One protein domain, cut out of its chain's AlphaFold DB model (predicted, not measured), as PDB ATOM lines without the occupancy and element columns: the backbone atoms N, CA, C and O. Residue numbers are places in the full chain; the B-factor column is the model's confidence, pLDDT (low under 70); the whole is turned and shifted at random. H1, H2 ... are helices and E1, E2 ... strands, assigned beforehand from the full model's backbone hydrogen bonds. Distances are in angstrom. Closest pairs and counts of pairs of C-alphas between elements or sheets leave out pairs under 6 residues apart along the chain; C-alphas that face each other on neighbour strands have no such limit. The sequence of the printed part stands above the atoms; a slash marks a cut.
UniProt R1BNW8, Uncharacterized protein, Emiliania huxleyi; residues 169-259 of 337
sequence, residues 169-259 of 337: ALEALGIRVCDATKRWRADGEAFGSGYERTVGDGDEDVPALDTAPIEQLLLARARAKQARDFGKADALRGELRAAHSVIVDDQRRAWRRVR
ATOM      1  N   ALA A 169       5.655   0.676  68.866       83.38
ATOM      2  CA  ALA A 169       5.425   0.150  70.209       83.38
ATOM      3  C   ALA A 169       4.119  -0.660  70.293       83.38
ATOM      4  O   ALA A 169       4.097  -1.728  70.897       83.38
ATOM      5  N   LEU A 170       3.049  -0.193  69.641       84.56
ATOM      6  CA  LEU A 170       1.789  -0.934  69.551       84.56
ATOM      7  C   LEU A 170       1.957  -2.234  68.759       84.56
ATOM      8  O   LEU A 170       1.487  -3.277  69.203       84.56
ATOM      9  N   GLU A 171       2.688  -2.205  67.643       80.81
ATOM     10  CA  GLU A 171       2.953  -3.412  66.852       80.81
ATOM     11  C   GLU A 171       3.798  -4.435  67.631       80.81
ATOM     12  O   GLU A 171       3.512  -5.629  67.559       80.81
ATOM     13  N   ALA A 172       4.757  -3.985  68.450       84.56
ATOM     14  CA  ALA A 172       5.517  -4.848  69.362       84.56
ATOM     15  C   ALA A 172       4.641  -5.500  70.451       84.56
ATOM     16  O   ALA A 172       4.954  -6.591  70.921       84.56
ATOM     17  N   LEU A 173       3.526  -4.862  70.817       87.75
ATOM     18  CA  LEU A 173       2.517  -5.393  71.738       87.75
ATOM     19  C   LEU A 173       1.454  -6.261  71.037       87.75
ATOM     20  O   LEU A 173       0.474  -6.650  71.665       87.75
ATOM     21  N   GLY A 174       1.606  -6.541  69.737       85.44
ATOM     22  CA  GLY A 174       0.612  -7.276  68.947       85.44
ATOM     23  C   GLY A 174      -0.623  -6.446  68.569       85.44
ATOM     24  O   GLY A 174      -1.579  -6.974  68.004       85.44
ATOM     25  N   ILE A 175      -0.614  -5.137  68.829       85.00
ATOM     26  CA  ILE A 175      -1.718  -4.232  68.514       85.00
ATOM     27  C   ILE A 175      -1.464  -3.583  67.152       85.00
ATOM     28  O   ILE A 175      -0.546  -2.784  66.971       85.00
ATOM     29  N   ARG A 176      -2.312  -3.886  66.170       80.94
ATOM     30  CA  ARG A 176      -2.277  -3.262  64.845       80.94
ATOM     31  C   ARG A 176      -3.366  -2.217  64.713       80.94
ATOM     32  O   ARG A 176      -4.541  -2.522  64.882       80.94
ATOM     33  N   VAL A 177      -2.980  -1.011  64.310       84.19
ATOM     34  CA  VAL A 177      -3.897   0.075  63.947       84.19
ATOM     35  C   VAL A 177      -3.892   0.231  62.426       84.19
ATOM     36  O   VAL A 177      -2.835   0.311  61.803       84.19
ATOM     37  N   CYS A 178      -5.072   0.226  61.806       76.44
ATOM     38  CA  CYS A 178      -5.258   0.536  60.394       76.44
ATOM     39  C   CYS A 178      -5.884   1.924  60.266       76.44
ATOM     40  O   CYS A 178      -7.108   2.065  60.326       76.44
ATOM     41  N   ASP A 179      -5.049   2.934  60.032       75.31
ATOM     42  CA  ASP A 179      -5.487   4.334  59.951       75.31
ATOM     43  C   ASP A 179      -6.521   4.564  58.843       75.31
ATOM     44  O   ASP A 179      -7.486   5.305  59.030       75.31
ATOM     45  N   ALA A 180      -6.380   3.858  57.715       64.25
ATOM     46  CA  ALA A 180      -7.290   3.967  56.575       64.25
ATOM     47  C   ALA A 180      -8.730   3.547  56.909       64.25
ATOM     48  O   ALA A 180      -9.678   4.118  56.383       64.25
ATOM     49  N   THR A 181      -8.906   2.561  57.794       69.25
ATOM     50  CA  THR A 181     -10.238   2.087  58.211       69.25
ATOM     51  C   THR A 181     -10.623   2.554  59.610       69.25
ATOM     52  O   THR A 181     -11.739   2.286  60.050       69.25
ATOM     53  N   LYS A 182      -9.715   3.251  60.310       83.00
ATOM     54  CA  LYS A 182      -9.821   3.622  61.729       83.00
ATOM     55  C   LYS A 182     -10.188   2.435  62.628       83.00
ATOM     56  O   LYS A 182     -10.964   2.571  63.570       83.00
ATOM     57  N   ARG A 183      -9.656   1.249  62.322       78.81
ATOM     58  CA  ARG A 183      -9.856   0.028  63.117       78.81
ATOM     59  C   ARG A 183      -8.541  -0.379  63.760       78.81
ATOM     60  O   ARG A 183      -7.483  -0.200  63.163       78.81
ATOM     61  N   TRP A 184      -8.614  -0.953  64.952       85.19
ATOM     62  CA  TRP A 184      -7.477  -1.566  65.629       85.19
ATOM     63  C   TRP A 184      -7.800  -3.025  65.968       85.19
ATOM     64  O   TRP A 184      -8.970  -3.391  66.092       85.19
ATOM     65  N   ARG A 185      -6.770  -3.864  66.060       81.06
ATOM     66  CA  ARG A 185      -6.858  -5.269  66.465       81.06
ATOM     67  C   ARG A 185      -5.703  -5.600  67.398       81.06
ATOM     68  O   ARG A 185      -4.589  -5.161  67.138       81.06
ATOM     69  N   ALA A 186      -5.974  -6.346  68.464       86.69
ATOM     70  CA  ALA A 186      -4.970  -6.783  69.442       86.69
ATOM     71  C   ALA A 186      -4.504  -8.236  69.235       86.69
ATOM     72  O   ALA A 186      -3.623  -8.703  69.943       86.69
ATOM     73  N   ASP A 187      -5.096  -8.951  68.277       79.50
ATOM     74  CA  ASP A 187      -4.765 -10.344  67.946       79.50
ATOM     75  C   ASP A 187      -3.451 -10.482  67.149       79.50
ATOM     76  O   ASP A 187      -3.005 -11.590  66.870       79.50
ATOM     77  N   GLY A 188      -2.829  -9.367  66.751       73.81
ATOM     78  CA  GLY A 188      -1.666  -9.347  65.865       73.81
ATOM     79  C   GLY A 188      -1.964  -9.788  64.429       73.81
ATOM     80  O   GLY A 188      -1.078  -9.683  63.567       73.81
ATOM     81  N   GLU A 189      -3.192 -10.222  64.133       71.06
ATOM     82  CA  GLU A 189      -3.586 -10.646  62.804       71.06
ATOM     83  C   GLU A 189      -3.658  -9.438  61.876       71.06
ATOM     84  O   GLU A 189      -4.046  -8.323  62.240       71.06
ATOM     85  N   ALA A 190      -3.260  -9.653  60.623       67.31
ATOM     86  CA  ALA A 190      -3.549  -8.667  59.603       67.31
ATOM     87  C   ALA A 190      -5.071  -8.499  59.549       67.31
ATOM     88  O   ALA A 190      -5.798  -9.491  59.499       67.31
ATOM     89  N   PHE A 191      -5.547  -7.249  59.506       68.81
ATOM     90  CA  PHE A 191      -6.887  -6.983  58.988       68.81
ATOM     91  C   PHE A 191      -7.000  -7.810  57.712       68.81
ATOM     92  O   PHE A 191      -6.077  -7.722  56.891       68.81
ATOM     93  N   GLY A 192      -8.030  -8.668  57.612       71.69
ATOM     94  CA  GLY A 192      -8.228  -9.551  56.456       71.69
ATOM     95  C   GLY A 192      -7.924  -8.787  55.175       71.69
ATOM     96  O   GLY A 192      -8.064  -7.564  55.199       71.69
ATOM     97  N   SER A 193      -7.457  -9.472  54.119       76.56
ATOM     98  CA  SER A 193      -6.743  -8.891  52.956       76.56
ATOM     99  C   SER A 193      -7.229  -7.486  52.564       76.56
ATOM    100  O   SER A 193      -6.442  -6.598  52.218       76.56
ATOM    101  N   GLY A 194      -8.539  -7.271  52.710       82.19
ATOM    102  CA  GLY A 194      -9.184  -5.972  52.698       82.19
ATOM    103  C   GLY A 194      -9.242  -5.476  51.277       82.19
ATOM    104  O   GLY A 194      -9.314  -4.272  51.059       82.19
ATOM    105  N   TYR A 195      -9.133  -6.430  50.353       90.56
ATOM    106  CA  TYR A 195      -9.525  -6.296  48.985       90.56
ATOM    107  C   TYR A 195     -10.982  -6.722  48.887       90.56
ATOM    108  O   TYR A 195     -11.338  -7.830  49.292       90.56
ATOM    109  N   GLU A 196     -11.812  -5.847  48.347       89.62
ATOM    110  CA  GLU A 196     -13.216  -6.138  48.094       89.62
ATOM    111  C   GLU A 196     -13.389  -6.731  46.690       89.62
ATOM    112  O   GLU A 196     -12.746  -6.293  45.731       89.62
ATOM    113  N   ARG A 197     -14.246  -7.747  46.549       90.56
ATOM    114  CA  ARG A 197     -14.561  -8.308  45.232       90.56
ATOM    115  C   ARG A 197     -15.444  -7.324  44.470       90.56
ATOM    116  O   ARG A 197     -16.557  -7.035  44.897       90.56
ATOM    117  N   THR A 198     -14.986  -6.849  43.316       87.19
ATOM    118  CA  THR A 198     -15.820  -6.042  42.414       87.19
ATOM    119  C   THR A 198     -16.668  -6.962  41.542       87.19
ATOM    120  O   THR A 198     -16.146  -7.674  40.684       87.19
ATOM    121  N   VAL A 199     -17.982  -6.955  41.769       79.88
ATOM    122  CA  VAL A 199     -18.962  -7.708  40.973       79.88
ATOM    123  C   VAL A 199     -19.235  -6.966  39.657       79.88
ATOM    124  O   VAL A 199     -19.389  -5.749  39.662       79.88
ATOM    125  N   GLY A 200     -19.311  -7.688  38.532       69.56
ATOM    126  CA  GLY A 200     -19.793  -7.159  37.241       69.56
ATOM    127  C   GLY A 200     -18.773  -7.133  36.096       69.56
ATOM    128  O   GLY A 200     -19.152  -7.184  34.930       69.56
ATOM    129  N   ASP A 201     -17.470  -7.169  36.374       66.75
ATOM    130  CA  ASP A 201     -16.438  -7.101  35.324       66.75
ATOM    131  C   ASP A 201     -16.027  -8.491  34.792       66.75
ATOM    132  O   ASP A 201     -14.849  -8.827  34.720       66.75
ATOM    133  N   GLY A 202     -16.998  -9.307  34.363       63.88
ATOM    134  CA  GLY A 202     -16.733 -10.608  33.718       63.88
ATOM    135  C   GLY A 202     -16.922 -11.851  34.590       63.88
ATOM    136  O   GLY A 202     -16.576 -12.947  34.157       63.88
ATOM    137  N   ASP A 203     -17.511 -11.696  35.773       66.94
ATOM    138  CA  ASP A 203     -17.826 -12.809  36.682       66.94
ATOM    139  C   ASP A 203     -19.219 -13.429  36.452       66.94
ATOM    140  O   ASP A 203     -19.568 -14.421  37.078       66.94
ATOM    141  N   GLU A 204     -20.024 -12.852  35.557       68.06
ATOM    142  CA  GLU A 204     -21.443 -13.207  35.373       68.06
ATOM    143  C   GLU A 204     -21.664 -14.621  34.809       68.06
ATOM    144  O   GLU A 204     -22.711 -15.211  35.048       68.06
ATOM    145  N   ASP A 205     -20.694 -15.172  34.067       67.62
ATOM    146  CA  ASP A 205     -20.868 -16.458  33.364       67.62
ATOM    147  C   ASP A 205     -20.288 -17.655  34.119       67.62
ATOM    148  O   ASP A 205     -20.314 -18.770  33.597       67.62
ATOM    149  N   VAL A 206     -19.699 -17.455  35.300       64.88
ATOM    150  CA  VAL A 206     -19.007 -18.550  35.983       64.88
ATOM    151  C   VAL A 206     -19.731 -18.916  37.268       64.88
ATOM    152  O   VAL A 206     -19.895 -18.062  38.143       64.88
ATOM    153  N   PRO A 207     -20.157 -20.184  37.397       65.94
ATOM    154  CA  PRO A 207     -20.822 -20.659  38.597       65.94
ATOM    155  C   PRO A 207     -19.900 -20.539  39.815       65.94
ATOM    156  O   PRO A 207     -18.680 -20.598  39.676       65.94
ATOM    157  N   ALA A 208     -20.526 -20.354  40.983       77.12
ATOM    158  CA  ALA A 208     -19.953 -20.265  42.330       77.12
ATOM    159  C   ALA A 208     -18.434 -20.513  42.408       77.12
ATOM    160  O   ALA A 208     -17.970 -21.635  42.598       77.12
ATOM    161  N   LEU A 209     -17.660 -19.439  42.243       82.00
ATOM    162  CA  LEU A 209     -16.219 -19.452  42.450       82.00
ATOM    163  C   LEU A 209     -15.933 -19.649  43.942       82.00
ATOM    164  O   LEU A 209     -16.417 -18.862  44.757       82.00
ATOM    165  N   ASP A 210     -15.119 -20.645  44.286       89.94
ATOM    166  CA  ASP A 210     -14.582 -20.766  45.640       89.94
ATOM    167  C   ASP A 210     -13.640 -19.585  45.918       89.94
ATOM    168  O   ASP A 210     -12.583 -19.442  45.292       89.94
ATOM    169  N   THR A 211     -14.053 -18.692  46.819       92.00
ATOM    170  CA  THR A 211     -13.285 -17.493  47.167       92.00
ATOM    171  C   THR A 211     -12.221 -17.767  48.220       92.00
ATOM    172  O   THR A 211     -11.293 -16.967  48.337       92.00
ATOM    173  N   ALA A 212     -12.285 -18.892  48.942       93.19
ATOM    174  CA  ALA A 212     -11.371 -19.157  50.049       93.19
ATOM    175  C   ALA A 212      -9.892 -19.236  49.607       93.19
ATOM    176  O   ALA A 212      -9.060 -18.567  50.232       93.19
ATOM    177  N   PRO A 213      -9.522 -19.930  48.507       94.75
ATOM    178  CA  PRO A 213      -8.139 -19.940  48.020       94.75
ATOM    179  C   PRO A 213      -7.657 -18.551  47.575       94.75
ATOM    180  O   PRO A 213      -6.526 -18.149  47.851       94.75
ATOM    181  N   ILE A 214      -8.537 -17.777  46.933       95.06
ATOM    182  CA  ILE A 214      -8.229 -16.424  46.451       95.06
ATOM    183  C   ILE A 214      -7.961 -15.493  47.637       95.06
ATOM    184  O   ILE A 214      -6.984 -14.742  47.637       95.06
ATOM    185  N   GLU A 215      -8.794 -15.558  48.673       94.00
ATOM    186  CA  GLU A 215      -8.632 -14.771  49.893       94.00
ATOM    187  C   GLU A 215      -7.334 -15.117  50.633       94.00
ATOM    188  O   GLU A 215      -6.640 -14.206  51.100       94.00
ATOM    189  N   GLN A 216      -6.949 -16.398  50.672       94.62
ATOM    190  CA  GLN A 216      -5.670 -16.838  51.237       94.62
ATOM    191  C   GLN A 216      -4.471 -16.267  50.465       94.62
ATOM    192  O   GLN A 216      -3.552 -15.720  51.082       94.62
ATOM    193  N   LEU A 217      -4.493 -16.313  49.128       96.31
ATOM    194  CA  LEU A 217      -3.439 -15.733  48.286       96.31
ATOM    195  C   LEU A 217      -3.355 -14.206  48.441       96.31
ATOM    196  O   LEU A 217      -2.262 -13.646  48.565       96.31
ATOM    197  N   LEU A 218      -4.497 -13.516  48.505       95.69
ATOM    198  CA  LEU A 218      -4.552 -12.070  48.750       95.69
ATOM    199  C   LEU A 218      -3.994 -11.700  50.130       95.69
ATOM    200  O   LEU A 218      -3.272 -10.707  50.259       95.69
ATOM    201  N   LEU A 219      -4.291 -12.499  51.158       93.38
ATOM    202  CA  LEU A 219      -3.751 -12.316  52.504       93.38
ATOM    203  C   LEU A 219      -2.233 -12.547  52.536       93.38
ATOM    204  O   LEU A 219      -1.499 -11.723  53.090       93.38
ATOM    205  N   ALA A 220      -1.747 -13.621  51.909       95.12
ATOM    206  CA  ALA A 220      -0.319 -13.903  51.785       95.12
ATOM    207  C   ALA A 220       0.416 -12.764  51.059       95.12
ATOM    208  O   ALA A 220       1.477 -12.317  51.506       95.12
ATOM    209  N   ARG A 221      -0.190 -12.222  49.998       96.06
ATOM    210  CA  ARG A 221       0.348 -11.084  49.248       96.06
ATOM    211  C   ARG A 221       0.396  -9.814  50.092       96.06
ATOM    212  O   ARG A 221       1.403  -9.109  50.072       96.06
ATOM    213  N   ALA A 222      -0.658  -9.521  50.853       91.88
ATOM    214  CA  ALA A 222      -0.683  -8.375  51.760       91.88
ATOM    215  C   ALA A 222       0.423  -8.468  52.828       91.88
ATOM    216  O   ALA A 222       1.107  -7.477  53.086       91.88
ATOM    217  N   ARG A 223       0.660  -9.668  53.383       90.62
ATOM    218  CA  ARG A 223       1.767  -9.935  54.320       90.62
ATOM    219  C   ARG A 223       3.138  -9.727  53.668       90.62
ATOM    220  O   ARG A 223       3.988  -9.077  54.269       90.62
ATOM    221  N   ALA A 224       3.340 -10.205  52.439       94.94
ATOM    222  CA  ALA A 224       4.587  -9.999  51.695       94.94
ATOM    223  C   ALA A 224       4.868  -8.507  51.434       94.94
ATOM    224  O   ALA A 224       5.953  -8.018  51.746       94.94
ATOM    225  N   LYS A 225       3.858  -7.744  50.979       92.75
ATOM    226  CA  LYS A 225       3.969  -6.281  50.811       92.75
ATOM    227  C   LYS A 225       4.311  -5.582  52.123       92.75
ATOM    228  O   LYS A 225       5.131  -4.669  52.131       92.75
ATOM    229  N   GLN A 226       3.707  -6.010  53.232       85.56
ATOM    230  CA  GLN A 226       4.021  -5.451  54.545       85.56
ATOM    231  C   GLN A 226       5.476  -5.717  54.948       85.56
ATOM    232  O   GLN A 226       6.137  -4.819  55.464       85.56
ATOM    233  N   ALA A 227       5.977  -6.924  54.688       91.00
ATOM    234  CA  ALA A 227       7.369  -7.296  54.926       91.00
ATOM    235  C   ALA A 227       8.357  -6.645  53.936       91.00
ATOM    236  O   ALA A 227       9.555  -6.885  54.037       91.00
ATOM    237  N   ARG A 228       7.871  -5.819  52.994       93.75
ATOM    238  CA  ARG A 228       8.635  -5.225  51.880       93.75
ATOM    239  C   ARG A 228       9.267  -6.262  50.941       93.75
ATOM    240  O   ARG A 228      10.196  -5.944  50.207       93.75
ATOM    241  N   ASP A 229       8.726  -7.476  50.917       96.88
ATOM    242  CA  ASP A 229       9.097  -8.523  49.968       96.88
ATOM    243  C   ASP A 229       8.227  -8.401  48.706       96.88
ATOM    244  O   ASP A 229       7.182  -9.046  48.551       96.88
ATOM    245  N   PHE A 230       8.629  -7.487  47.821       95.00
ATOM    246  CA  PHE A 230       7.891  -7.202  46.588       95.00
ATOM    247  C   PHE A 230       7.995  -8.335  45.563       95.00
ATOM    248  O   PHE A 230       7.017  -8.596  44.866       95.00
ATOM    249  N   GLY A 231       9.117  -9.065  45.530       97.06
ATOM    250  CA  GLY A 231       9.297 -10.213  44.637       97.06
ATOM    251  C   GLY A 231       8.283 -11.318  44.928       97.06
ATOM    252  O   GLY A 231       7.586 -11.783  44.024       97.06
ATOM    253  N   LYS A 232       8.102 -11.672  46.207       97.50
ATOM    254  CA  LYS A 232       7.066 -12.627  46.618       97.50
ATOM    255  C   LYS A 232       5.655 -12.104  46.361       97.50
ATOM    256  O   LYS A 232       4.786 -12.863  45.931       97.50
ATOM    257  N   ALA A 233       5.403 -10.818  46.612       96.44
ATOM    258  CA  ALA A 233       4.097 -10.214  46.347       96.44
ATOM    259  C   ALA A 233       3.721 -10.243  44.853       96.44
ATOM    260  O   ALA A 233       2.543 -10.422  44.523       96.44
ATOM    261  N   ASP A 234       4.702 -10.080  43.966       95.81
ATOM    262  CA  ASP A 234       4.519 -10.167  42.520       95.81
ATOM    263  C   ASP A 234       4.348 -11.608  42.039       95.81
ATOM    264  O   ASP A 234       3.470 -11.852  41.210       95.81
ATOM    265  N   ALA A 235       5.082 -12.568  42.610       96.69
ATOM    266  CA  ALA A 235       4.874 -13.992  42.344       96.69
ATOM    267  C   ALA A 235       3.443 -14.431  42.708       96.69
ATOM    268  O   ALA A 235       2.744 -15.005  41.877       96.69
ATOM    269  N   LEU A 236       2.956 -14.051  43.897       97.19
ATOM    270  CA  LEU A 236       1.579 -14.323  44.339       97.19
ATOM    271  C   LEU A 236       0.530 -13.632  43.454       97.19
ATOM    272  O   LEU A 236      -0.548 -14.171  43.211       97.19
ATOM    273  N   ARG A 237       0.830 -12.430  42.942       95.62
ATOM    274  CA  ARG A 237      -0.029 -11.754  41.955       95.62
ATOM    275  C   ARG A 237      -0.062 -12.520  40.628       95.62
ATOM    276  O   ARG A 237      -1.120 -12.592  40.007       95.62
ATOM    277  N   GLY A 238       1.075 -13.062  40.196       93.38
ATOM    278  CA  GLY A 238       1.179 -13.929  39.023       93.38
ATOM    279  C   GLY A 238       0.372 -15.216  39.190       93.38
ATOM    280  O   GLY A 238      -0.385 -15.571  38.294       93.38
ATOM    281  N   GLU A 239       0.447 -15.849  40.359       95.69
ATOM    282  CA  GLU A 239      -0.328 -17.047  40.706       95.69
ATOM    283  C   GLU A 239      -1.840 -16.780  40.706       95.69
ATOM    284  O   GLU A 239      -2.592 -17.499  40.051       95.69
ATOM    285  N   LEU A 240      -2.289 -15.688  41.340       95.00
ATOM    286  CA  LEU A 240      -3.689 -15.243  41.287       95.00
ATOM    287  C   LEU A 240      -4.188 -15.084  39.844       95.00
ATOM    288  O   LEU A 240      -5.322 -15.456  39.527       95.00
ATOM    289  N   ARG A 241      -3.335 -14.561  38.957       92.00
ATOM    290  CA  ARG A 241      -3.655 -14.398  37.538       92.00
ATOM    291  C   ARG A 241      -3.687 -15.740  36.805       92.00
ATOM    292  O   ARG A 241      -4.648 -15.997  36.092       92.00
ATOM    293  N   ALA A 242      -2.671 -16.581  36.979       90.50
ATOM    294  CA  ALA A 242      -2.512 -17.826  36.234       90.50
ATOM    295  C   ALA A 242      -3.498 -18.918  36.680       90.50
ATOM    296  O   ALA A 242      -4.141 -19.539  35.839       90.50
ATOM    297  N   ALA A 243      -3.651 -19.129  37.990       92.81
ATOM    298  CA  ALA A 243      -4.469 -20.209  38.539       92.81
ATOM    299  C   ALA A 243      -5.951 -19.828  38.663       92.81
ATOM    300  O   ALA A 243      -6.828 -20.644  38.383       92.81
ATOM    301  N   HIS A 244      -6.247 -18.585  39.057       91.75
ATOM    302  CA  HIS A 244      -7.617 -18.162  39.383       91.75
ATOM    303  C   HIS A 244      -8.209 -17.148  38.397       91.75
ATOM    304  O   HIS A 244      -9.392 -16.812  38.502       91.75
ATOM    305  N   SER A 245      -7.419 -16.666  37.429       91.62
ATOM    306  CA  SER A 245      -7.812 -15.574  36.528       91.62
ATOM    307  C   SER A 245      -8.291 -14.334  37.297       91.62
ATOM    308  O   SER A 245      -9.259 -13.678  36.920       91.62
ATOM    309  N   VAL A 246      -7.632 -14.019  38.416       93.19
ATOM    310  CA  VAL A 246      -7.958 -12.877  39.279       93.19
ATOM    311  C   VAL A 246      -6.955 -11.754  39.072       93.19
ATOM    312  O   VAL A 246      -5.745 -11.968  38.984       93.19
ATOM    313  N   ILE A 247      -7.466 -10.528  39.038       92.25
ATOM    314  CA  ILE A 247      -6.663  -9.313  38.987       92.25
ATOM    315  C   ILE A 247      -6.939  -8.460  40.204       92.25
ATOM    316  O   ILE A 247      -8.082  -8.279  40.619       92.25
ATOM    317  N   VAL A 248      -5.850  -7.933  40.751       94.06
ATOM    318  CA  VAL A 248      -5.832  -7.142  41.973       94.06
ATOM    319  C   VAL A 248      -5.530  -5.692  41.624       94.06
ATOM    320  O   VAL A 248      -4.509  -5.401  41.000       94.06
ATOM    321  N   ASP A 249      -6.411  -4.794  42.049       91.56
ATOM    322  CA  ASP A 249      -6.227  -3.348  42.034       91.56
ATOM    323  C   ASP A 249      -5.821  -2.892  43.441       91.56
ATOM    324  O   ASP A 249      -6.621  -2.858  44.379       91.56
ATOM    325  N   ASP A 250      -4.538  -2.566  43.591       91.25
ATOM    326  CA  ASP A 250      -3.972  -2.108  44.859       91.25
ATOM    327  C   ASP A 250      -4.462  -0.719  45.273       91.25
ATOM    328  O   ASP A 250      -4.577  -0.459  46.469       91.25
ATOM    329  N   GLN A 251      -4.738   0.171  44.314       87.62
ATOM    330  CA  GLN A 251      -5.158   1.540  44.613       87.62
ATOM    331  C   GLN A 251      -6.574   1.553  45.174       87.62
ATOM    332  O   GLN A 251      -6.849   2.231  46.161       87.62
ATOM    333  N   ARG A 252      -7.463   0.762  44.568       86.88
ATOM    334  CA  ARG A 252      -8.857   0.637  45.007       86.88
ATOM    335  C   ARG A 252      -9.050  -0.383  46.119       86.88
ATOM    336  O   ARG A 252     -10.148  -0.477  46.651       86.88
ATOM    337  N   ARG A 253      -8.004  -1.152  46.451       90.69
ATOM    338  CA  ARG A 253      -8.094  -2.349  47.296       90.69
ATOM    339  C   ARG A 253      -9.273  -3.208  46.856       90.69
ATOM    340  O   ARG A 253     -10.175  -3.518  47.626       90.69
ATOM    341  N   ALA A 254      -9.268  -3.561  45.583       92.44
ATOM    342  CA  ALA A 254     -10.306  -4.377  44.997       92.44
ATOM    343  C   ALA A 254      -9.682  -5.511  44.199       92.44
ATOM    344  O   ALA A 254      -8.554  -5.409  43.717       92.44
ATOM    345  N   TRP A 255     -10.410  -6.605  44.055       93.94
ATOM    346  CA  TRP A 255     -10.049  -7.653  43.117       93.94
ATOM    347  C   TRP A 255     -11.254  -8.021  42.271       93.94
ATOM    348  O   TRP A 255     -12.405  -7.910  42.695       93.94
ATOM    349  N   ARG A 256     -10.988  -8.443  41.044       91.56
ATOM    350  CA  ARG A 256     -12.017  -8.917  40.126       91.56
ATOM    351  C   ARG A 256     -11.507 -10.122  39.378       91.56
ATOM    352  O   ARG A 256     -10.312 -10.237  39.094       91.56
ATOM    353  N   ARG A 257     -12.428 -11.007  39.046       90.69
ATOM    354  CA  ARG A 257     -12.147 -12.092  38.129       90.69
ATOM    355  C   ARG A 257     -12.203 -11.571  36.703       90.69
ATOM    356  O   ARG A 257     -13.062 -10.765  36.370       90.69
ATOM    357  N   VAL A 258     -11.267 -12.010  35.881       89.81
ATOM    358  CA  VAL A 258     -11.169 -11.621  34.480       89.81
ATOM    359  C   VAL A 258     -11.099 -12.855  33.603       89.81
ATOM    360  O   VAL A 258     -10.707 -13.931  34.044       89.81
ATOM    361  N   ARG A 259     -11.445 -12.690  32.331       87.81
ATOM    362  CA  ARG A 259     -11.142 -13.685  31.310       87.81
ATOM    363  C   ARG A 259      -9.853 -13.288  30.600       87.81
ATOM    364  O   ARG A 259      -9.724 -12.139  30.167       87.81
TER     365      ARG A 259
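This is residues 169 to 259 of the 337 residues of an uncharacterized protein of Emiliania huxleyi (UniProt R1BNW8). A helical hairpin, H2 and H3, makes the main body with a small strand hairpin, E3 and E4, beside the later part of H3; a small head of H1 and the hairpin E1 and E2 lies off at one end of the long axis. A long link, residues 186 to 211, joins head to body and runs beside E4 at residues 196 to 197. The printed part has 91 residues, with three named helices and four named strands in the order H1 E1 E2 H2 H3 E3 E4, two antiparallel two-stranded sheets, and class mixed. It is only just compact, close to loose, with a radius of gyration of the C-alphas of 14.5 A, and elongated, spanning 47 by 27 by 22 A.

Start at H1, residues 169 to 172, which is apart from H2, residues 212 to 226. Next find the hairpin E1, residues 176 to 178, and E2, residues 183 to 185, antiparallel, with N 176 and O 185 at 2.8 A. H2 touches H3, residues 230 to 244, opposite ways at a shallow tilt of 15 degrees; their closest C-alphas, Arg 221 and Ala 233, are 4.8 A apart. The closest C-alphas of H3 and E3, residues 246 to 249, are Leu 240 and Val 246, 5.3 A apart. E3 and E4, residues 254 to 257, are an antiparallel hairpin, with N 249 and O 254 at 2.8 A. In H2 and H3 every O i to N i+4 pair is within hydrogen-bond range; H1 is too short for such a pair.

Find C-alpha 169 at (5.425, 0.150, 70.209), where H1 begins. H2 starts at C-alpha 212, (-11.371, -19.157, 50.049), and is 21.1 A long; H3 is 20.3 A long. E4 ends at C-alpha 257, (-12.147, -12.092, 38.129).

The C-alphas farthest apart, Ala 169 and Asp 205, are 48.2 A apart. The printed part has no cut, and the link from E2 to H2 is long. Look for pLDDT under 70 at residues 180 to 181, 190 to 191 and 200 to 207.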